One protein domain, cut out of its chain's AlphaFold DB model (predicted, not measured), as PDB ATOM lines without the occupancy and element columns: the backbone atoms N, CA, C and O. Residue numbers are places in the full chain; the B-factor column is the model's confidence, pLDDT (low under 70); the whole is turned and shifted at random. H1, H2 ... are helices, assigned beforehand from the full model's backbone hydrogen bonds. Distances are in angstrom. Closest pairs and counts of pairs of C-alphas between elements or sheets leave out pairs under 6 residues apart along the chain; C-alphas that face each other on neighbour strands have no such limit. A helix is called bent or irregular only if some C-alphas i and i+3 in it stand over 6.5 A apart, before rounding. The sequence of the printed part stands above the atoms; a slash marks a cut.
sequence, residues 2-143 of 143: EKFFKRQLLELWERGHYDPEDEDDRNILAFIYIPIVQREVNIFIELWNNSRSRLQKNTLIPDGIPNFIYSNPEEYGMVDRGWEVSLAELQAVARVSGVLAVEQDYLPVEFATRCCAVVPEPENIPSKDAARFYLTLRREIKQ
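This is residues 2 to 143 of the 143 residues of an uncharacterized protein of Paramuricea clavata (UniProt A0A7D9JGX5). One long helix, H2, runs along the length of an open, elongated frame; by its first part H7 lies side by side with it and H6 crosses it, with H1 next to H7, while H3 and H4 make a small head at its other end. From this head the chain returns to H6 in a wide arc, and H5, within that arc, touches no other helix and leaves an empty gap between itself and H2; residues 56 to 61, in the loop between H2 and H3, stick out too. The printed part has 142 residues with seven named helices, in the order H1 to H7, and no named strand; the class is all helix, with 84 residues in the helices. The whole is loose, with a radius of gyration of the C-alphas of 21.2 A, and spans 64 by 39 by 25 A.

H2, residues 23 to 50, is the longest helix and measures 39.7 A from C-alpha 23 at (27.478, 4.581, -9.912) to C-alpha 50 at (15.386, -32.004, -19.612). It has a kink of 27 degrees near residue 32; it is neither bent nor irregular, but only just: C-alphas 32 and 35 are 6.3 A apart. H1, residues 2 to 14, is 18.1 A long and begins with C-alpha 2 at (11.104, -10.587, -18.290). H7, residues 130 to 141, is 16.4 A long and ends with C-alpha 141 at (26.375, 1.809, 1.344). H6 spans residues 109 to 118 over 14.7 A, and H5 residues 87 to 97 over 15.1 A. The two short helices are H3, residues 66 to 71, 8.6 A long, and H4, residues 73 to 76, 5.4 A long.

H2 is the hub, touching H3, H6 and H7. With its residues 24 to 36 alone it touches H7, at a shallow tilt of 28 degrees, opposite ways; the closest C-alphas are those of Ile 32 and Tyr 134, 6.5 A apart. With residues 27 to 31 alone it touches H6, about perpendicular at 79 degrees, closest at the C-alphas of Phe 31 and Ala 112, 7.0 A. H6 and H7 are close but not clearly touching, with the C-alphas of Cys 115 and Leu 137 at 6.9 A. H1 only just touches H7, with 3 pairs of C-alphas within 8 A, the closest being Gln 8 and Ala 131 at 6.3 A; the tilt of 37 degrees is only just steep, the same way. H1 and H2 are near each other, with 5 pairs of C-alphas within 10 A. With residues 49 to 50 alone H2 touches H3, where the C-alphas of Asn 49 and Pro 66 come to 5.0 A, at a steep tilt of 69 degrees, only just short of perpendicular. H3 and H4 are close but not clearly touching, 7.0 A between the C-alphas of Ile 69 and Tyr 76. H5 is apart from each of the other helices. In H3, H5 and H7 every O i to N i+4 pair is within hydrogen-bond range; in H1 8 of 9 are, in H2 22 of 24 and in H6 5 of 6, while H4 is too short for such a pair.

The C-alphas of Gly 77 and Gln 143 are the two farthest apart, at 63.9 A. The printed part has no cut. The links H2 to H3, H5 to H6 and H6 to H7 are long, and H3 to H4 is tight. Residues 83 to 90, of which 87 to 90 belong to H5, and residues 92 to 99, of which 92 to 97 belong to H5, stand free. The mean pLDDT of the printed part is 87.2; residues 2, 103 to 104 and 143 are under 70.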
ATOM      1  N   GLU A   2      11.008 -11.999 -17.871       67.31
ATOM      2  CA  GLU A   2      11.104 -10.587 -18.290       67.31
ATOM      3  C   GLU A   2      10.113  -9.644 -17.573       67.31
ATOM      4  O   GLU A   2      10.521  -8.667 -16.956       67.31
ATOM      5  N   LYS A   3       8.812  -9.971 -17.560       74.88
ATOM      6  CA  LYS A   3       7.785  -9.149 -16.884       74.88
ATOM      7  C   LYS A   3       7.955  -9.066 -15.361       74.88
ATOM      8  O   LYS A   3       7.464  -8.129 -14.742       74.88
ATOM      9  N   PHE A   4       8.597 -10.063 -14.754       79.81
ATOM     10  CA  PHE A   4       8.722 -10.161 -13.303       79.81
ATOM     11  C   PHE A   4       9.780  -9.187 -12.775       79.81
ATOM     12  O   PHE A   4       9.456  -8.353 -11.933       79.81
ATOM     13  N   PHE A   5      10.995  -9.236 -13.329       86.62
ATOM     14  CA  PHE A   5      12.074  -8.323 -12.947       86.62
ATOM     15  C   PHE A   5      11.799  -6.889 -13.405       86.62
ATOM     16  O   PHE A   5      12.004  -5.964 -12.628       86.62
ATOM     17  N   LYS A   6      11.229  -6.694 -14.608       87.56
ATOM     18  CA  LYS A   6      10.869  -5.353 -15.104       87.56
ATOM     19  C   LYS A   6       9.966  -4.588 -14.143       87.56
ATOM     20  O   LYS A   6      10.195  -3.410 -13.926       87.56
ATOM     21  N   ARG A   7       8.966  -5.248 -13.552       89.69
ATOM     22  CA  ARG A   7       8.062  -4.605 -12.590       89.69
ATOM     23  C   ARG A   7       8.794  -4.154 -11.326       89.69
ATOM     24  O   ARG A   7       8.609  -3.021 -10.913       89.69
ATOM     25  N   GLN A   8       9.642  -5.005 -10.749       89.94
ATOM     26  CA  GLN A   8      10.413  -4.630  -9.557       89.94
ATOM     27  C   GLN A   8      11.362  -3.459  -9.836       89.94
ATOM     28  O   GLN A   8      11.447  -2.529  -9.044       89.94
ATOM     29  N   LEU A   9      12.056  -3.494 -10.975       90.50
ATOM     30  CA  LEU A   9      12.976  -2.432 -11.380       90.50
ATOM     31  C   LEU A   9      12.245  -1.113 -11.655       90.50
ATOM     32  O   LEU A   9      12.708  -0.054 -11.243       90.50
ATOM     33  N   LEU A  10      11.078  -1.184 -12.297       90.81
ATOM     34  CA  LEU A  10      10.219  -0.026 -12.520       90.81
ATOM     35  C   LEU A  10       9.754   0.577 -11.188       90.81
ATOM     36  O   LEU A  10       9.847   1.783 -11.010       90.81
ATOM     37  N   GLU A  11       9.355  -0.252 -10.220       90.56
ATOM     38  CA  GLU A  11       8.988   0.212  -8.877       90.56
ATOM     39  C   GLU A  11      10.160   0.888  -8.141       90.56
ATOM     40  O   GLU A  11       9.944   1.864  -7.420       90.56
ATOM     41  N   LEU A  12      11.396   0.399  -8.309       91.00
ATOM     42  CA  LEU A  12      12.589   1.048  -7.746       91.00
ATOM     43  C   LEU A  12      12.838   2.419  -8.383       91.00
ATOM     44  O   LEU A  12      13.157   3.373  -7.671       91.00
ATOM     45  N   TRP A  13      12.660   2.531  -9.698       90.38
ATOM     46  CA  TRP A  13      12.840   3.786 -10.423       90.38
ATOM     47  C   TRP A  13      11.745   4.810 -10.093       90.38
ATOM     48  O   TRP A  13      12.055   5.928  -9.688       90.38
ATOM     49  N   GLU A  14      10.469   4.423 -10.170       92.38
ATOM     50  CA  GLU A  14       9.321   5.309  -9.916       92.38
ATOM     51  C   GLU A  14       9.318   5.885  -8.495       92.38
ATOM     52  O   GLU A  14       8.857   7.004  -8.271       92.38
ATOM     53  N   ARG A  15       9.854   5.141  -7.521       90.62
ATOM     54  CA  ARG A  15       9.964   5.582  -6.122       90.62
ATOM     55  C   ARG A  15      11.232   6.389  -5.825       90.62
ATOM     56  O   ARG A  15      11.456   6.744  -4.668       90.62
ATOM     57  N   GLY A  16      12.079   6.648  -6.823       88.50
ATOM     58  CA  GLY A  16      13.361   7.340  -6.641       88.50
ATOM     59  C   GLY A  16      14.371   6.541  -5.810       88.50
ATOM     60  O   GLY A  16      15.254   7.105  -5.159       88.50
ATOM     61  N   HIS A  17      14.226   5.214  -5.768       89.38
ATOM     62  CA  HIS A  17      15.166   4.328  -5.084       89.38
ATOM     63  C   HIS A  17      16.347   3.903  -5.959       89.38
ATOM     64  O   HIS A  17      17.313   3.346  -5.443       89.38
ATOM     65  N   TYR A  18      16.265   4.148  -7.258       91.38
ATOM     66  CA  TYR A  18      17.318   3.858  -8.214       91.38
ATOM     67  C   TYR A  18      17.548   5.080  -9.097       91.38
ATOM     68  O   TYR A  18      16.598   5.579  -9.707       91.38
ATOM     69  N   ASP A  19      18.798   5.535  -9.147       91.75
ATOM     70  CA  ASP A  19      19.271   6.556 -10.075       91.75
ATOM     71  C   ASP A  19      20.262   5.926 -11.076       91.75
ATOM     72  O   ASP A  19      21.295   5.400 -10.658       91.75
ATOM     73  N   PRO A  20      19.967   5.928 -12.391       89.38
ATOM     74  CA  PRO A  20      20.871   5.377 -13.399       89.38
ATOM     75  C   PRO A  20      22.170   6.177 -13.575       89.38
ATOM     76  O   PRO A  20      23.139   5.619 -14.089       89.38
ATOM     77  N   GLU A  21      22.207   7.448 -13.169       91.81
ATOM     78  CA  GLU A  21      23.414   8.283 -13.250       91.81
ATOM     79  C   GLU A  21      24.356   8.055 -12.059       91.81
ATOM     80  O   GLU A  21      25.534   8.411 -12.105       91.81
ATOM     81  N   ASP A  22      23.862   7.417 -10.999       91.06
ATOM     82  CA  ASP A  22      24.616   7.122  -9.791       91.06
ATOM     83  C   ASP A  22      25.322   5.760  -9.909       91.06
ATOM     84  O   ASP A  22      24.723   4.712 -10.171       91.06
ATOM     85  N   GLU A  23      26.646   5.775  -9.761       90.25
ATOM     86  CA  GLU A  23      27.478   4.581  -9.912       90.25
ATOM     87  C   GLU A  23      27.224   3.538  -8.818       90.25
ATOM     88  O   GLU A  23      27.164   2.345  -9.121       90.25
ATOM     89  N   ASP A  24      26.984   3.965  -7.578       90.88
ATOM     90  CA  ASP A  24      26.696   3.054  -6.472       90.88
ATOM     91  C   ASP A  24      25.341   2.367  -6.670       90.88
ATOM     92  O   ASP A  24      25.239   1.155  -6.493       90.88
ATOM     93  N   ASP A  25      24.301   3.097  -7.092       91.69
ATOM     94  CA  ASP A  25      22.987   2.497  -7.381       91.69
ATOM     95  C   ASP A  25      23.090   1.473  -8.530       91.69
ATOM     96  O   ASP A  25      22.505   0.386  -8.442       91.69
ATOM     97  N   ARG A  26      23.881   1.754  -9.580       91.50
ATOM     98  CA  ARG A  26      24.165   0.787 -10.660       91.50
ATOM     99  C   ARG A  26      24.913  -0.444 -10.157       91.50
ATOM    100  O   ARG A  26      24.516  -1.563 -10.488       91.50
ATOM    101  N   ASN A  27      25.943  -0.257  -9.340       92.12
ATOM    102  CA  ASN A  27      26.757  -1.349  -8.818       92.12
ATOM    103  C   ASN A  27      25.962  -2.232  -7.839       92.12
ATOM    104  O   ASN A  27      26.008  -3.458  -7.932       92.12
ATOM    105  N   ILE A  28      25.150  -1.653  -6.951       92.88
ATOM    106  CA  ILE A  28      24.281  -2.423  -6.041       92.88
ATOM    107  C   ILE A  28      23.244  -3.218  -6.835       92.88
ATOM    108  O   ILE A  28      22.978  -4.386  -6.529       92.88
ATOM    109  N   LEU A  29      22.660  -2.605  -7.871       93.25
ATOM    110  CA  LEU A  29      21.729  -3.291  -8.757       93.25
ATOM    111  C   LEU A  29      22.414  -4.472  -9.444       93.25
ATOM    112  O   LEU A  29      21.868  -5.573  -9.417       93.25
ATOM    113  N   ALA A  30      23.607  -4.267 -10.004       92.12
ATOM    114  CA  ALA A  30      24.391  -5.314 -10.644       92.12
ATOM    115  C   ALA A  30      24.713  -6.457  -9.665       92.12
ATOM    116  O   ALA A  30      24.509  -7.624  -9.997       92.12
ATOM    117  N   PHE A  31      25.120  -6.132  -8.435       92.69
ATOM    118  CA  PHE A  31      25.484  -7.107  -7.405       92.69
ATOM    119  C   PHE A  31      24.314  -8.012  -7.009       92.69
ATOM    120  O   PHE A  31      24.492  -9.214  -6.840       92.69
ATOM    121  N   ILE A  32      23.106  -7.454  -6.888       93.12
ATOM    122  CA  ILE A  32      21.918  -8.222  -6.494       93.12
ATOM    123  C   ILE A  32      21.253  -8.907  -7.685       93.12
ATOM    124  O   ILE A  32      20.962 -10.100  -7.635       93.12
ATOM    125  N   TYR A  33      20.961  -8.170  -8.755       92.56
ATOM    126  CA  TYR A  33      20.092  -8.680  -9.813       92.56
ATOM    127  C   TYR A  33      20.809  -9.618 -10.782       92.56
ATOM    128  O   TYR A  33      20.169 -10.558 -11.248       92.56
ATOM    129  N   ILE A  34      22.100  -9.422 -11.082       91.88
ATOM    130  CA  ILE A  34      22.805 -10.282 -12.047       91.88
ATOM    131  C   ILE A  34      22.888 -11.736 -11.547       91.88
ATOM    132  O   ILE A  34      22.429 -12.612 -12.285       91.88
ATOM    133  N   PRO A  35      23.342 -12.032 -10.309       92.50
ATOM    134  CA  PRO A  35      23.394 -13.410  -9.808       92.50
ATOM    135  C   PRO A  35      22.016 -14.078  -9.743       92.50
ATOM    136  O   PRO A  35      21.862 -15.239 -10.120       92.50
ATOM    137  N   ILE A  36      20.986 -13.332  -9.329       93.06
ATOM    138  CA  ILE A  36      19.609 -13.837  -9.261       93.06
ATOM    139  C   ILE A  36      19.092 -14.178 -10.662       93.06
ATOM    140  O   ILE A  36      18.563 -15.269 -10.875       93.06
ATOM    141  N   VAL A  37      19.248 -13.271 -11.632       92.19
ATOM    142  CA  VAL A  37      18.823 -13.511 -13.018       92.19
ATOM    143  C   VAL A  37      19.586 -14.694 -13.609       92.19
ATOM    144  O   VAL A  37      18.961 -15.554 -14.229       92.19
ATOM    145  N   GLN A  38      20.896 -14.784 -13.370       92.00
ATOM    146  CA  GLN A  38      21.712 -15.906 -13.826       92.00
ATOM    147  C   GLN A  38      21.211 -17.237 -13.251       92.00
ATOM    148  O   GLN A  38      21.051 -18.196 -14.007       92.00
ATOM    149  N   ARG A  39      20.890 -17.302 -11.951       93.75
ATOM    150  CA  ARG A  39      20.304 -18.503 -11.332       93.75
ATOM    151  C   ARG A  39      19.000 -18.904 -12.014       93.75
ATOM    152  O   ARG A  39      18.828 -20.066 -12.369       93.75
ATOM    153  N   GLU A  40      18.072 -17.969 -12.198       92.56
ATOM    154  CA  GLU A  40      16.773 -18.280 -12.805       92.56
ATOM    155  C   GLU A  40      16.908 -18.726 -14.270       92.56
ATOM    156  O   GLU A  40      16.185 -19.617 -14.719       92.56
ATOM    157  N   VAL A  41      17.858 -18.149 -15.015       92.62
ATOM    158  CA  VAL A  41      18.205 -18.595 -16.373       92.62
ATOM    159  C   VAL A  41      18.781 -20.009 -16.352       92.62
ATOM    160  O   VAL A  41      18.352 -20.834 -17.152       92.62
ATOM    161  N   ASN A  42      19.683 -20.323 -15.421       93.88
ATOM    162  CA  ASN A  42      20.249 -21.667 -15.283       93.88
ATOM    163  C   ASN A  42      19.163 -22.708 -14.965       93.88
ATOM    164  O   ASN A  42      19.099 -23.739 -15.632       93.88
ATOM    165  N   ILE A  43      18.258 -22.404 -14.026       92.31
ATOM    166  CA  ILE A  43      17.099 -23.255 -13.705       92.31
ATOM    167  C   ILE A  43      16.223 -23.456 -14.945       92.31
ATOM    168  O   ILE A  43      15.764 -24.564 -15.222       92.31
ATOM    169  N   PHE A  44      15.981 -22.391 -15.712       91.31
ATOM    170  CA  PHE A  44      15.203 -22.486 -16.942       91.31
ATOM    171  C   PHE A  44      15.879 -23.383 -17.984       91.31
ATOM    172  O   PHE A  44      15.201 -24.219 -18.575       91.31
ATOM    173  N   ILE A  45      17.189 -23.236 -18.197       91.12
ATOM    174  CA  ILE A  45      17.969 -24.072 -19.119       91.12
ATOM    175  C   ILE A  45      17.881 -25.539 -18.702       91.12
ATOM    176  O   ILE A  45      17.595 -26.393 -19.539       91.12
ATOM    177  N   GLU A  46      18.079 -25.835 -17.418       92.88
ATOM    178  CA  GLU A  46      17.997 -27.195 -16.888       92.88
ATOM    179  C   GLU A  46      16.602 -27.794 -17.101       92.88
ATOM    180  O   GLU A  46      16.472 -28.900 -17.632       92.88
ATOM    181  N   LEU A  47      15.550 -27.053 -16.749       91.44
ATOM    182  CA  LEU A  47      14.174 -27.499 -16.941       91.44
ATOM    183  C   LEU A  47      13.871 -27.728 -18.423       91.44
ATOM    184  O   LEU A  47      13.289 -28.748 -18.784       91.44
ATOM    185  N   TRP A  48      14.252 -26.783 -19.280       89.19
ATOM    186  CA  TRP A  48      13.973 -26.825 -20.710       89.19
ATOM    187  C   TRP A  48      14.694 -27.989 -21.390       89.19
ATOM    188  O   TRP A  48      14.058 -28.789 -22.075       89.19
ATOM    189  N   ASN A  49      15.996 -28.137 -21.147       89.38
ATOM    190  CA  ASN A  49      16.816 -29.161 -21.790       89.38
ATOM    191  C   ASN A  49      16.506 -30.584 -21.303       89.38
ATOM    192  O   ASN A  49      16.809 -31.545 -22.010       89.38
ATOM    193  N   ASN A  50      15.877 -30.724 -20.131       91.12
ATOM    194  CA  ASN A  50      15.386 -32.004 -19.612       91.12
ATOM    195  C   ASN A  50      13.887 -32.239 -19.866       91.12
ATOM    196  O   ASN A  50      13.368 -33.322 -19.587       91.12
ATOM    197  N   SER A  51      13.175 -31.258 -20.420       87.31
ATOM    198  CA  SER A  51      11.767 -31.407 -20.773       87.31
ATOM    199  C   SER A  51      11.608 -32.019 -22.157       87.31
ATOM    200  O   SER A  51      12.333 -31.702 -23.100       87.31
ATOM    201  N   ARG A  52      10.595 -32.875 -22.315       84.31
ATOM    202  CA  ARG A  52      10.223 -33.395 -23.631       84.31
ATOM    203  C   ARG A  52       9.486 -32.316 -24.420       84.31
ATOM    204  O   ARG A  52       8.372 -31.927 -24.059       84.31
ATOM    205  N   SER A  53      10.087 -31.876 -25.519       76.38
ATOM    206  CA  SER A  53       9.454 -30.929 -26.439       76.38
ATOM    207  C   SER A  53       8.268 -31.571 -27.170       76.38
ATOM    208  O   SER A  53       8.201 -32.791 -27.344       76.38
ATOM    209  N   ARG A  54       7.280 -30.755 -27.560       78.38
ATOM    210  CA  ARG A  54       6.106 -31.237 -28.308       78.38
ATOM    211  C   ARG A  54       6.498 -31.574 -29.744       78.38
ATOM    212  O   ARG A  54       7.136 -30.754 -30.390       78.38
ATOM    213  N   LEU A  55       5.985 -32.704 -30.238       77.50
ATOM    214  CA  LEU A  55       6.188 -33.174 -31.608       77.50
ATOM    215  C   LEU A  55       5.782 -32.107 -32.637       77.50
ATOM    216  O   LEU A  55       4.605 -31.725 -32.700       77.50
ATOM    217  N   GLN A  56       6.725 -31.672 -33.471       75.00
ATOM    218  CA  GLN A  56       6.438 -30.797 -34.609       75.00
ATOM    219  C   GLN A  56       6.259 -31.622 -35.887       75.00
ATOM    220  O   GLN A  56       7.210 -32.157 -36.456       75.00
ATOM    221  N   LYS A  57       5.014 -31.698 -36.382       76.81
ATOM    222  CA  LYS A  57       4.701 -32.384 -37.645       76.81
ATOM    223  C   LYS A  57       5.474 -31.748 -38.809       76.81
ATOM    224  O   LYS A  57       5.521 -30.526 -38.911       76.81
ATOM    225  N   ASN A  58       5.987 -32.586 -39.712       78.44
ATOM    226  CA  ASN A  58       6.752 -32.200 -40.908       78.44
ATOM    227  C   ASN A  58       8.105 -31.524 -40.625       78.44
ATOM    228  O   ASN A  58       8.546 -30.688 -41.413       78.44
ATOM    229  N   THR A  59       8.775 -31.881 -39.529       77.44
ATOM    230  CA  THR A  59      10.152 -31.441 -39.266       77.44
ATOM    231  C   THR A  59      11.112 -32.630 -39.294       77.44
ATOM    232  O   THR A  59      10.725 -33.760 -39.010       77.44
ATOM    233  N   LEU A  60      12.361 -32.378 -39.695       73.31
ATOM    234  CA  LEU A  60      13.458 -33.360 -39.678       73.31
ATOM    235  C   LEU A  60      14.227 -33.342 -38.343       73.31
ATOM    236  O   LEU A  60      15.280 -33.961 -38.227       73.31
ATOM    237  N   ILE A  61      13.742 -32.574 -37.365       76.00
ATOM    238  CA  ILE A  61      14.409 -32.352 -36.083       76.00
ATOM    239  C   ILE A  61      13.980 -33.477 -35.131       76.00
ATOM    240  O   ILE A  61      12.797 -33.820 -35.106       76.00
ATOM    241  N   PRO A  62      14.911 -34.075 -34.367       74.88
ATOM    242  CA  PRO A  62      14.565 -35.112 -33.403       74.88
ATOM    243  C   PRO A  62      13.623 -34.558 -32.336       74.88
ATOM    244  O   PRO A  62      13.870 -33.508 -31.743       74.88
ATOM    245  N   ASP A  63      12.563 -35.308 -32.059       79.31
ATOM    246  CA  ASP A  63      11.594 -34.983 -31.021       79.31
ATOM    247  C   ASP A  63      11.882 -35.797 -29.756       79.31
ATOM    248  O   ASP A  63      11.860 -37.029 -29.754       79.31
ATOM    249  N   GLY A  64      12.112 -35.116 -28.637       82.75
ATOM    250  CA  GLY A  64      12.519 -35.779 -27.404       82.75
ATOM    251  C   GLY A  64      12.989 -34.800 -26.343       82.75
ATOM    252  O   GLY A  64      12.647 -33.616 -26.374       82.75
ATOM    253  N   ILE A  65      13.731 -35.324 -25.372       89.06
ATOM    254  CA  ILE A  65      14.407 -34.520 -24.356       89.06
ATOM    255  C   ILE A  65      15.745 -34.066 -24.955       89.06
ATOM    256  O   ILE A  65      16.546 -34.940 -25.293       89.06
ATOM    257  N   PRO A  66      16.010 -32.754 -25.101       89.56
ATOM    258  CA  PRO A  66      17.227 -32.254 -25.741       89.56
ATOM    259  C   PRO A  66      18.526 -32.858 -25.194       89.56
ATOM    260  O   PRO A  66      19.344 -33.334 -25.976       89.56
ATOM    261  N   ASN A  67      18.689 -32.921 -23.868       90.62
ATOM    262  CA  ASN A  67      19.881 -33.513 -23.246       90.62
ATOM    263  C   ASN A  67      20.059 -34.999 -23.589       90.62
ATOM    264  O   ASN A  67      21.185 -35.467 -23.751       90.62
ATOM    265  N   PHE A  68      18.955 -35.738 -23.709       89.81
ATOM    266  CA  PHE A  68      18.987 -37.158 -24.039       89.81
ATOM    267  C   PHE A  68      19.306 -37.377 -25.521       89.81
ATOM    268  O   PHE A  68      20.152 -38.195 -25.845       89.81
ATOM    269  N   ILE A  69      18.720 -36.580 -26.419       88.50
ATOM    270  CA  ILE A  69      19.068 -36.599 -27.848       88.50
ATOM    271  C   ILE A  69      20.553 -36.279 -28.049       88.50
ATOM    272  O   ILE A  69      21.219 -36.936 -28.841       88.50
ATOM    273  N   TYR A  70      21.066 -35.278 -27.327       87.75
ATOM    274  CA  TYR A  70      22.472 -34.886 -27.395       87.75
ATOM    275  C   TYR A  70      23.407 -36.005 -26.920       87.75
ATOM    276  O   TYR A  70      24.425 -36.258 -27.551       87.75
ATOM    277  N   SER A  71      23.050 -36.690 -25.831       89.31
ATOM    278  CA  SER A  71      23.891 -37.738 -25.232       89.31
ATOM    279  C   SER A  71      23.752 -39.098 -25.926       89.31
ATOM    280  O   SER A  71      24.667 -39.915 -25.866       89.31
ATOM    281  N   ASN A  72      22.612 -39.358 -26.575       89.31
ATOM    282  CA  ASN A  72      22.253 -40.647 -27.168       89.31
ATOM    283  C   ASN A  72      21.689 -40.482 -28.595       89.31
ATOM    284  O   ASN A  72      20.573 -40.931 -28.872       89.31
ATOM    285  N   PRO A  73      22.430 -39.863 -29.535       88.56
ATOM    286  CA  PRO A  73      21.917 -39.591 -30.880       88.56
ATOM    287  C   PRO A  73      21.540 -40.870 -31.646       88.56
ATOM    288  O   PRO A  73      20.590 -40.863 -32.432       88.56
ATOM    289  N   GLU A  74      22.220 -41.989 -31.379       89.62
ATOM    290  CA  GLU A  74      21.973 -43.280 -32.035       89.62
ATOM    291  C   GLU A  74      20.559 -43.821 -31.784       89.62
ATOM    292  O   GLU A  74      19.944 -44.384 -32.691       89.62
ATOM    293  N   GLU A  75      19.994 -43.583 -30.594       87.50
ATOM    294  CA  GLU A  75      18.621 -43.991 -30.260       87.50
ATOM    295  C   GLU A  75      17.565 -43.261 -31.105       87.50
ATOM    296  O   GLU A  75      16.437 -43.732 -31.257       87.50
ATOM    297  N   TYR A  76      17.951 -42.136 -31.709       83.88
ATOM    298  CA  TYR A  76      17.128 -41.333 -32.609       83.88
ATOM    299  C   TYR A  76      17.490 -41.536 -34.088       83.88
ATOM    300  O   TYR A  76      17.019 -40.786 -34.945       83.88
ATOM    301  N   GLY A  77      18.320 -42.536 -34.412       85.50
ATOM    302  CA  GLY A  77      18.811 -42.774 -35.773       85.50
ATOM    303  C   GLY A  77      19.763 -41.684 -36.274       85.50
ATOM    304  O   GLY A  77      19.901 -41.492 -37.484       85.50
ATOM    305  N   MET A  78      20.389 -40.945 -35.355       85.94
ATOM    306  CA  MET A  78      21.341 -39.874 -35.643       85.94
ATOM    307  C   MET A  78      22.766 -40.332 -35.355       85.94
ATOM    308  O   MET A  78      22.999 -41.329 -34.681       85.94
ATOM    309  N   VAL A  79      23.728 -39.596 -35.902       86.50
ATOM    310  CA  VAL A  79      25.158 -39.860 -35.720       86.50
ATOM    311  C   VAL A  79      25.754 -38.681 -34.978       86.50
ATOM    312  O   VAL A  79      25.535 -37.538 -35.392       86.50
ATOM    313  N   ASP A  80      26.509 -38.954 -33.915       85.06
ATOM    314  CA  ASP A  80      27.254 -37.910 -33.225       85.06
ATOM    315  C   ASP A  80      28.295 -37.294 -34.173       85.06
ATOM    316  O   ASP A  80      29.104 -37.984 -34.798       85.06
ATOM    317  N   ARG A  81      28.222 -35.974 -34.323       84.44
ATOM    318  CA  ARG A  81      29.173 -35.160 -35.090       84.44
ATOM    319  C   ARG A  81      29.761 -34.041 -34.233       84.44
ATOM    320  O   ARG A  81      30.286 -33.073 -34.783       84.44
ATOM    321  N   GLY A  82      29.625 -34.142 -32.913       82.44
ATOM    322  CA  GLY A  82      30.285 -33.257 -31.973       82.44
ATOM    323  C   GLY A  82      31.798 -33.314 -32.154       82.44
ATOM    324  O   GLY A  82      32.371 -34.351 -32.488       82.44
ATOM    325  N   TRP A  83      32.449 -32.173 -31.947       84.12
ATOM    326  CA  TRP A  83      33.897 -32.120 -31.804       84.12
ATOM    327  C   TRP A  83      34.236 -31.869 -30.345       84.12
ATOM    328  O   TRP A  83      33.730 -30.923 -29.740       84.12
ATOM    329  N   GLU A  84      35.110 -32.707 -29.795       85.44
ATOM    330  CA  GLU A  84      35.713 -32.436 -28.499       85.44
ATOM    331  C   GLU A  84      36.664 -31.253 -28.643       85.44
ATOM    332  O   GLU A  84      37.633 -31.306 -29.399       85.44
ATOM    333  N   VAL A  85      36.369 -30.171 -27.928       88.75
ATOM    334  CA  VAL A  85      37.234 -28.994 -27.898       88.75
ATOM    335  C   VAL A  85      38.206 -29.144 -26.736       88.75
ATOM    336  O   VAL A  85      37.803 -29.233 -25.575       88.75
ATOM    337  N   SER A  86      39.500 -29.151 -27.037       93.56
ATOM    338  CA  SER A  86      40.546 -29.205 -26.023       93.56
ATOM    339  C   SER A  86      40.721 -27.859 -25.313       93.56
ATOM    340  O   SER A  86      40.490 -26.781 -25.868       93.56
ATOM    341  N   LEU A  87      41.228 -27.901 -24.078       90.69
ATOM    342  CA  LEU A  87      41.558 -26.683 -23.332       90.69
ATOM    343  C   LEU A  87      42.590 -25.812 -24.074       90.69
ATOM    344  O   LEU A  87      42.529 -24.587 -24.002       90.69
ATOM    345  N   ALA A  88      43.518 -26.433 -24.809       92.19
ATOM    346  CA  ALA A  88      44.521 -25.723 -25.596       92.19
ATOM    347  C   ALA A  88      43.890 -24.924 -26.749       92.19
ATOM    348  O   ALA A  88      44.283 -23.782 -26.989       92.19
ATOM    349  N   GLU A  89      42.887 -25.484 -27.429       92.62
ATOM    350  CA  GLU A  89      42.142 -24.790 -28.487       92.62
ATOM    351  C   GLU A  89      41.324 -23.632 -27.921       92.62
ATOM    352  O   GLU A  89      41.371 -22.529 -28.466       92.62
ATOM    353  N   LEU A  90      40.654 -23.836 -26.781       90.69
ATOM    354  CA  LEU A  90      39.947 -22.760 -26.083       90.69
ATOM    355  C   LEU A  90      40.896 -21.612 -25.722       90.69
ATOM    356  O   LEU A  90      40.581 -20.451 -25.973       90.69
ATOM    357  N   GLN A  91      42.085 -21.920 -25.193       90.44
ATOM    358  CA  GLN A  91      43.103 -20.915 -24.881       90.44
ATOM    359  C   GLN A  91      43.620 -20.196 -26.132       90.44
ATOM    360  O   GLN A  91      43.827 -18.983 -26.099       90.44
ATOM    361  N   ALA A  92      43.833 -20.917 -27.235       90.94
ATOM    362  CA  ALA A  92      44.273 -20.327 -28.496       90.94
ATOM    363  C   ALA A  92      43.227 -19.346 -29.044       90.94
ATOM    364  O   ALA A  92      43.566 -18.207 -29.370       90.94
ATOM    365  N   VAL A  93      41.953 -19.748 -29.063       91.38
ATOM    366  CA  VAL A  93      40.837 -18.884 -29.467       91.38
ATOM    367  C   VAL A  93      40.724 -17.682 -28.539       91.38
ATOM    368  O   VAL A  93      40.595 -16.564 -29.024       91.38
ATOM    369  N   ALA A  94      40.837 -17.880 -27.225       89.12
ATOM    370  CA  ALA A  94      40.733 -16.807 -26.244       89.12
ATOM    371  C   ALA A  94      41.834 -15.739 -26.398       89.12
ATOM    372  O   ALA A  94      41.578 -14.549 -26.210       89.12
ATOM    373  N   ARG A  95      43.050 -16.148 -26.790       88.12
ATOM    374  CA  ARG A  95      44.147 -15.223 -27.127       88.12
ATOM    375  C   ARG A  95      43.856 -14.426 -28.394       88.12
ATOM    376  O   ARG A  95      44.127 -13.233 -28.423       88.12
ATOM    377  N   VAL A  96      43.319 -15.076 -29.428       92.25
ATOM    378  CA  VAL A  96      42.990 -14.425 -30.708       92.25
ATOM    379  C   VAL A  96      41.797 -13.482 -30.560       92.25
ATOM    380  O   VAL A  96      41.811 -12.387 -31.114       92.25
ATOM    381  N   SER A  97      40.772 -13.890 -29.813       89.56
ATOM    382  CA  SER A  97      39.559 -13.097 -29.599       89.56
ATOM    383  C   SER A  97      39.767 -11.933 -28.631       89.56
ATOM    384  O   SER A  97      38.957 -11.013 -28.615       89.56
ATOM    385  N   GLY A  98      40.820 -11.977 -27.807       84.31
ATOM    386  CA  GLY A  98      41.076 -10.976 -26.773       84.31
ATOM    387  C   GLY A  98      40.084 -11.028 -25.607       84.31
ATOM    388  O   GLY A  98      40.094 -10.132 -24.771       84.31
ATOM    389  N   VAL A  99      39.250 -12.072 -25.511       83.19
ATOM    390  CA  VAL A  99      38.197 -12.186 -24.481       83.19
ATOM    391  C   VAL A  99      38.755 -12.165 -23.052       83.19
ATOM    392  O   VAL A  99      38.074 -11.738 -22.132       83.19
ATOM    393  N   LEU A 100      40.013 -12.580 -22.868       79.69
ATOM    394  CA  LEU A 100      40.692 -12.582 -21.565       79.69
ATOM    395  C   LEU A 100      41.292 -11.224 -21.176       79.69
ATOM    396  O   LEU A 100      41.753 -11.080 -20.050       79.69
ATOM    397  N   ALA A 101      41.349 -10.266 -22.102       75.06
ATOM    398  CA  ALA A 101      41.895  -8.934 -21.845       75.06
ATOM    399  C   ALA A 101      40.843  -7.957 -21.291       75.06
ATOM    400  O   ALA A 101      41.198  -6.863 -20.863       75.06
ATOM    401  N   VAL A 102      39.563  -8.335 -21.317       72.62
ATOM    402  CA  VAL A 102      38.469  -7.573 -20.707       72.62
ATOM    403  C   VAL A 102      38.400  -7.944 -19.226       72.62
ATOM    404  O   VAL A 102      38.519  -9.124 -18.890       72.62
ATOM    405  N   GLU A 103      38.221  -6.954 -18.346       66.75
ATOM    406  CA  GLU A 103      37.928  -7.209 -16.932       66.75
ATOM    407  C   GLU A 103      36.724  -8.159 -16.848       66.75
ATOM    408  O   GLU A 103      35.654  -7.874 -17.382       66.75
ATOM    409  N   GLN A 104      36.937  -9.344 -16.268       62.59
ATOM    410  CA  GLN A 104      35.914 -10.395 -16.226       62.59
ATOM    411  C   GLN A 104      34.748 -10.020 -15.309       62.59
ATOM    412  O   GLN A 104      33.636 -10.519 -15.488       62.59
ATOM    413  N   ASP A 105      35.004  -9.132 -14.352       71.19
ATOM    414  CA  ASP A 105      34.040  -8.760 -13.338       71.19
ATOM    415  C   ASP A 105      33.266  -7.518 -13.772       71.19
ATOM    416  O   ASP A 105      33.817  -6.456 -14.046       71.19
ATOM    417  N   TYR A 106      31.942  -7.645 -13.780       80.25
ATOM    418  CA  TYR A 106      31.012  -6.540 -14.021       80.25
ATOM    419  C   TYR A 106      30.925  -5.560 -12.834       80.25
ATOM    420  O   TYR A 106      30.087  -4.660 -12.843       80.25
ATOM    421  N   LEU A 107      31.748  -5.763 -11.798       86.50
ATOM    422  CA  LEU A 107      31.785  -5.008 -10.551       86.50
ATOM    423  C   LEU A 107      33.226  -4.839 -10.060       86.50
ATOM    424  O   LEU A 107      33.973  -5.817 -10.041       86.50
ATOM    425  N   PRO A 108      33.599  -3.654  -9.546       87.62
ATOM    426  CA  PRO A 108      34.876  -3.477  -8.869       87.62
ATOM    427  C   PRO A 108      35.000  -4.407  -7.651       87.62
ATOM    428  O   PRO A 108      34.091  -4.476  -6.819       87.62
ATOM    429  N   VAL A 109      36.149  -5.073  -7.499       85.44
ATOM    430  CA  VAL A 109      36.402  -6.060  -6.425       85.44
ATOM    431  C   VAL A 109      36.188  -5.470  -5.028       85.44
ATOM    432  O   VAL A 109      35.609  -6.112  -4.148       85.44
ATOM    433  N   GLU A 110      36.614  -4.223  -4.817       87.44
ATOM    434  CA  GLU A 110      36.432  -3.520  -3.543       87.44
ATOM    435  C   GLU A 110      34.945  -3.314  -3.220       87.44
ATOM    436  O   GLU A 110      34.510  -3.516  -2.082       87.44
ATOM    437  N   PHE A 111      34.146  -2.974  -4.235       88.31
ATOM    438  CA  PHE A 111      32.709  -2.772  -4.096       88.31
ATOM    439  C   PHE A 111      31.980  -4.090  -3.828       88.31
ATOM    440  O   PHE A 111      31.148  -4.168  -2.920       88.31
ATOM    441  N   ALA A 112      32.335  -5.144  -4.566       87.00
ATOM    442  CA  ALA A 112      31.801  -6.483  -4.352       87.00
ATOM    443  C   ALA A 112      32.097  -6.976  -2.929       87.00
ATOM    444  O   ALA A 112      31.195  -7.455  -2.249       87.00
ATOM    445  N   THR A 113      33.318  -6.764  -2.428       88.06
ATOM    446  CA  THR A 113      33.715  -7.154  -1.063       88.06
ATOM    447  C   THR A 113      32.866  -6.450  -0.000       88.06
ATOM    448  O   THR A 113      32.386  -7.092   0.937       88.06
ATOM    449  N   ARG A 114      32.621  -5.142  -0.159       88.62
ATOM    450  CA  ARG A 114      31.726  -4.378   0.730       88.62
ATOM    451  C   ARG A 114      30.296  -4.913   0.702       88.62
ATOM    452  O   ARG A 114      29.684  -5.065   1.755       88.62
ATOM    453  N   CYS A 115      29.771  -5.218  -0.483       88.56
ATOM    454  CA  CYS A 115      28.427  -5.771  -0.626       88.56
ATOM    455  C   CYS A 115      28.321  -7.174  -0.013       88.56
ATOM    456  O   CYS A 115      27.366  -7.441   0.716       88.56
ATOM    457  N   CYS A 116      29.322  -8.035  -0.224       88.56
ATOM    458  CA  CYS A 116      29.398  -9.381   0.348       88.56
ATOM    459  C   CYS A 116      29.416  -9.385   1.880       88.56
ATOM    460  O   CYS A 116      28.886 -10.310   2.491       88.56
ATOM    461  N   ALA A 117      29.973  -8.348   2.517       88.88
ATOM    462  CA  ALA A 117      29.933  -8.220   3.974       88.88
ATOM    463  C   ALA A 117      28.497  -8.079   4.520       88.88
ATOM    464  O   ALA A 117      28.223  -8.502   5.642       88.88
ATOM    465  N   VAL A 118      27.580  -7.508   3.731       88.06
ATOM    466  CA  VAL A 118      26.162  -7.338   4.093       88.06
ATOM    467  C   VAL A 118      25.314  -8.499   3.564       88.06
ATOM    468  O   VAL A 118      24.417  -8.991   4.249       88.06
ATOM    469  N   VAL A 119      25.587  -8.935   2.334       88.81
ATOM    470  CA  VAL A 119      24.845  -9.967   1.608       88.81
ATOM    471  C   VAL A 119      25.849 -10.943   0.982       88.81
ATOM    472  O   VAL A 119      26.304 -10.705  -0.135       88.81
ATOM    473  N   PRO A 120      26.212 -12.032   1.680       84.62
ATOM    474  CA  PRO A 120      27.305 -12.908   1.253       84.62
ATOM    475  C   PRO A 120      26.983 -13.756   0.015       84.62
ATOM    476  O   PRO A 120      27.889 -14.042  -0.756       84.62
ATOM    477  N   GLU A 121      25.716 -14.127  -0.195       88.88
ATOM    478  CA  GLU A 121      25.287 -15.032  -1.278       88.88
ATOM    479  C   GLU A 121      24.078 -14.445  -2.033       88.88
ATOM    480  O   GLU A 121      22.925 -14.833  -1.785       88.88
ATOM    481  N   PRO A 122      24.292 -13.457  -2.922       87.50
ATOM    482  CA  PRO A 122      23.208 -12.819  -3.670       87.50
ATOM    483  C   PRO A 122      22.422 -13.808  -4.547       87.50
ATOM    484  O   PRO A 122      21.214 -13.655  -4.731       87.50
ATOM    485  N   GLU A 123      23.062 -14.868  -5.034       88.75
ATOM    486  CA  GLU A 123      22.450 -15.935  -5.819       88.75
ATOM    487  C   GLU A 123      21.429 -16.758  -5.034       88.75
ATOM    488  O   GLU A 123      20.552 -17.349  -5.652       88.75
ATOM    489  N   ASN A 124      21.475 -16.786  -3.699       90.62
ATOM    490  CA  ASN A 124      20.517 -17.531  -2.872       90.62
ATOM    491  C   ASN A 124      19.260 -16.714  -2.545       90.62
ATOM    492  O   ASN A 124      18.278 -17.239  -2.014       90.62
ATOM    493  N   ILE A 125      19.229 -15.434  -2.925       90.69
ATOM    494  CA  ILE A 125      18.087 -14.558  -2.683       90.69
ATOM    495  C   ILE A 125      16.906 -14.990  -3.559       90.69
ATOM    496  O   ILE A 125      17.035 -15.077  -4.787       90.69
ATOM    497  N   PRO A 126      15.715 -15.241  -2.989       90.06
ATOM    498  CA  PRO A 126      14.526 -15.494  -3.788       90.06
ATOM    499  C   PRO A 126      14.233 -14.306  -4.704       90.06
ATOM    500  O   PRO A 126      14.225 -13.161  -4.260       90.06
ATOM    501  N   SER A 127      13.897 -14.561  -5.969       90.12
ATOM    502  CA  SER A 127      13.682 -13.500  -6.969       90.12
ATOM    503  C   SER A 127      12.631 -12.457  -6.555       90.12
ATOM    504  O   SER A 127      12.704 -11.297  -6.950       90.12
ATOM    505  N   LYS A 128      11.663 -12.836  -5.713       89.31
ATOM    506  CA  LYS A 128      10.652 -11.932  -5.125       89.31
ATOM    507  C   LYS A 128      11.212 -10.924  -4.118       89.31
ATOM    508  O   LYS A 128      10.615  -9.871  -3.940       89.31
ATOM    509  N   ASP A 129      12.334 -11.246  -3.485       91.38
ATOM    510  CA  ASP A 129      12.929 -10.466  -2.404       91.38
ATOM    511  C   ASP A 129      14.090  -9.582  -2.897       91.38
ATOM    512  O   ASP A 129      14.601  -8.774  -2.123       91.38
ATOM    513  N   ALA A 130      14.472  -9.672  -4.179       91.12
ATOM    514  CA  ALA A 130      15.584  -8.927  -4.779       91.12
ATOM    515  C   ALA A 130      15.508  -7.413  -4.503       91.12
ATOM    516  O   ALA A 130      16.452  -6.828  -3.974       91.12
ATOM    517  N   ALA A 131      14.347  -6.794  -4.750       91.94
ATOM    518  CA  ALA A 131      14.139  -5.366  -4.497       91.94
ATOM    519  C   ALA A 131      14.334  -4.990  -3.017       91.94
ATOM    520  O   ALA A 131      14.860  -3.925  -2.706       91.94
ATOM    521  N   ARG A 132      13.951  -5.872  -2.084       91.81
ATOM    522  CA  ARG A 132      14.133  -5.632  -0.646       91.81
ATOM    523  C   ARG A 132      15.613  -5.628  -0.273       91.81
ATOM    524  O   ARG A 132      16.039  -4.739   0.454       91.81
ATOM    525  N   PHE A 133      16.382  -6.594  -0.771       91.56
ATOM    526  CA  PHE A 133      17.823  -6.674  -0.508       91.56
ATOM    527  C   PHE A 133      18.599  -5.526  -1.156       91.56
ATOM    528  O   PHE A 133      19.500  -4.984  -0.520       91.56
ATOM    529  N   TYR A 134      18.187  -5.085  -2.348       92.69
ATOM    530  CA  TYR A 134      18.701  -3.860  -2.962       92.69
ATOM    531  C   TYR A 134      18.534  -2.649  -2.027       92.69
ATOM    532  O   TYR A 134      19.496  -1.934  -1.756       92.69
ATOM    533  N   LEU A 135      17.336  -2.446  -1.464       92.12
ATOM    534  CA  LEU A 135      17.083  -1.327  -0.548       92.12
ATOM    535  C   LEU A 135      17.902  -1.425   0.745       92.12
ATOM    536  O   LEU A 135      18.315  -0.393   1.271       92.12
ATOM    537  N   THR A 136      18.133  -2.636   1.261       91.88
ATOM    538  CA  THR A 136      19.001  -2.851   2.427       91.88
ATOM    539  C   THR A 136      20.439  -2.443   2.120       91.88
ATOM    540  O   THR A 136      20.988  -1.611   2.834       91.88
ATOM    541  N   LEU A 137      21.022  -2.946   1.027       91.44
ATOM    542  CA  LEU A 137      22.387  -2.592   0.618       91.44
ATOM    543  C   LEU A 137      22.541  -1.095   0.365       91.44
ATOM    544  O   LEU A 137      23.500  -0.492   0.831       91.44
ATOM    545  N   ARG A 138      21.566  -0.472  -0.304       91.44
ATOM    546  CA  ARG A 138      21.574   0.974  -0.553       91.44
ATOM    547  C   ARG A 138      21.632   1.788   0.737       91.44
ATOM    548  O   ARG A 138      22.348   2.780   0.787       91.44
ATOM    549  N   ARG A 139      20.903   1.378   1.780       90.06
ATOM    550  CA  ARG A 139      20.924   2.060   3.086       90.06
ATOM    551  C   ARG A 139      22.255   1.925   3.813       90.06
ATOM    552  O   ARG A 139      22.611   2.848   4.528       90.06
ATOM    553  N   GLU A 140      22.942   0.800   3.668       88.75
ATOM    554  CA  GLU A 140      24.243   0.567   4.310       88.75
ATOM    555  C   GLU A 140      25.391   1.237   3.540       88.75
ATOM    556  O   GLU A 140      26.350   1.709   4.137       88.75
ATOM    557  N   ILE A 141      25.301   1.294   2.208       84.38
ATOM    558  CA  ILE A 141      26.375   1.809   1.344       84.38
ATOM    559  C   ILE A 141      26.328   3.332   1.194       84.38
ATOM    560  O   ILE A 141      27.390   3.936   1.068       84.38
ATOM    561  N   LYS A 142      25.130   3.937   1.210       78.12
ATOM    562  CA  LYS A 142      24.924   5.392   1.058       78.12
ATOM    563  C   LYS A 142      24.745   6.155   2.381       78.12
ATOM    564  O   LYS A 142      24.285   7.295   2.353       78.12
ATOM    565  N   GLN A 143      25.029   5.522   3.521       58.19
ATOM    566  CA  GLN A 143      25.155   6.206   4.818       58.19
ATOM    567  C   GLN A 143      26.474   6.973   4.893       58.19
ATOM    568  O   GLN A 143      26.441   8.106   5.425       58.19
TER     569      GLN A 143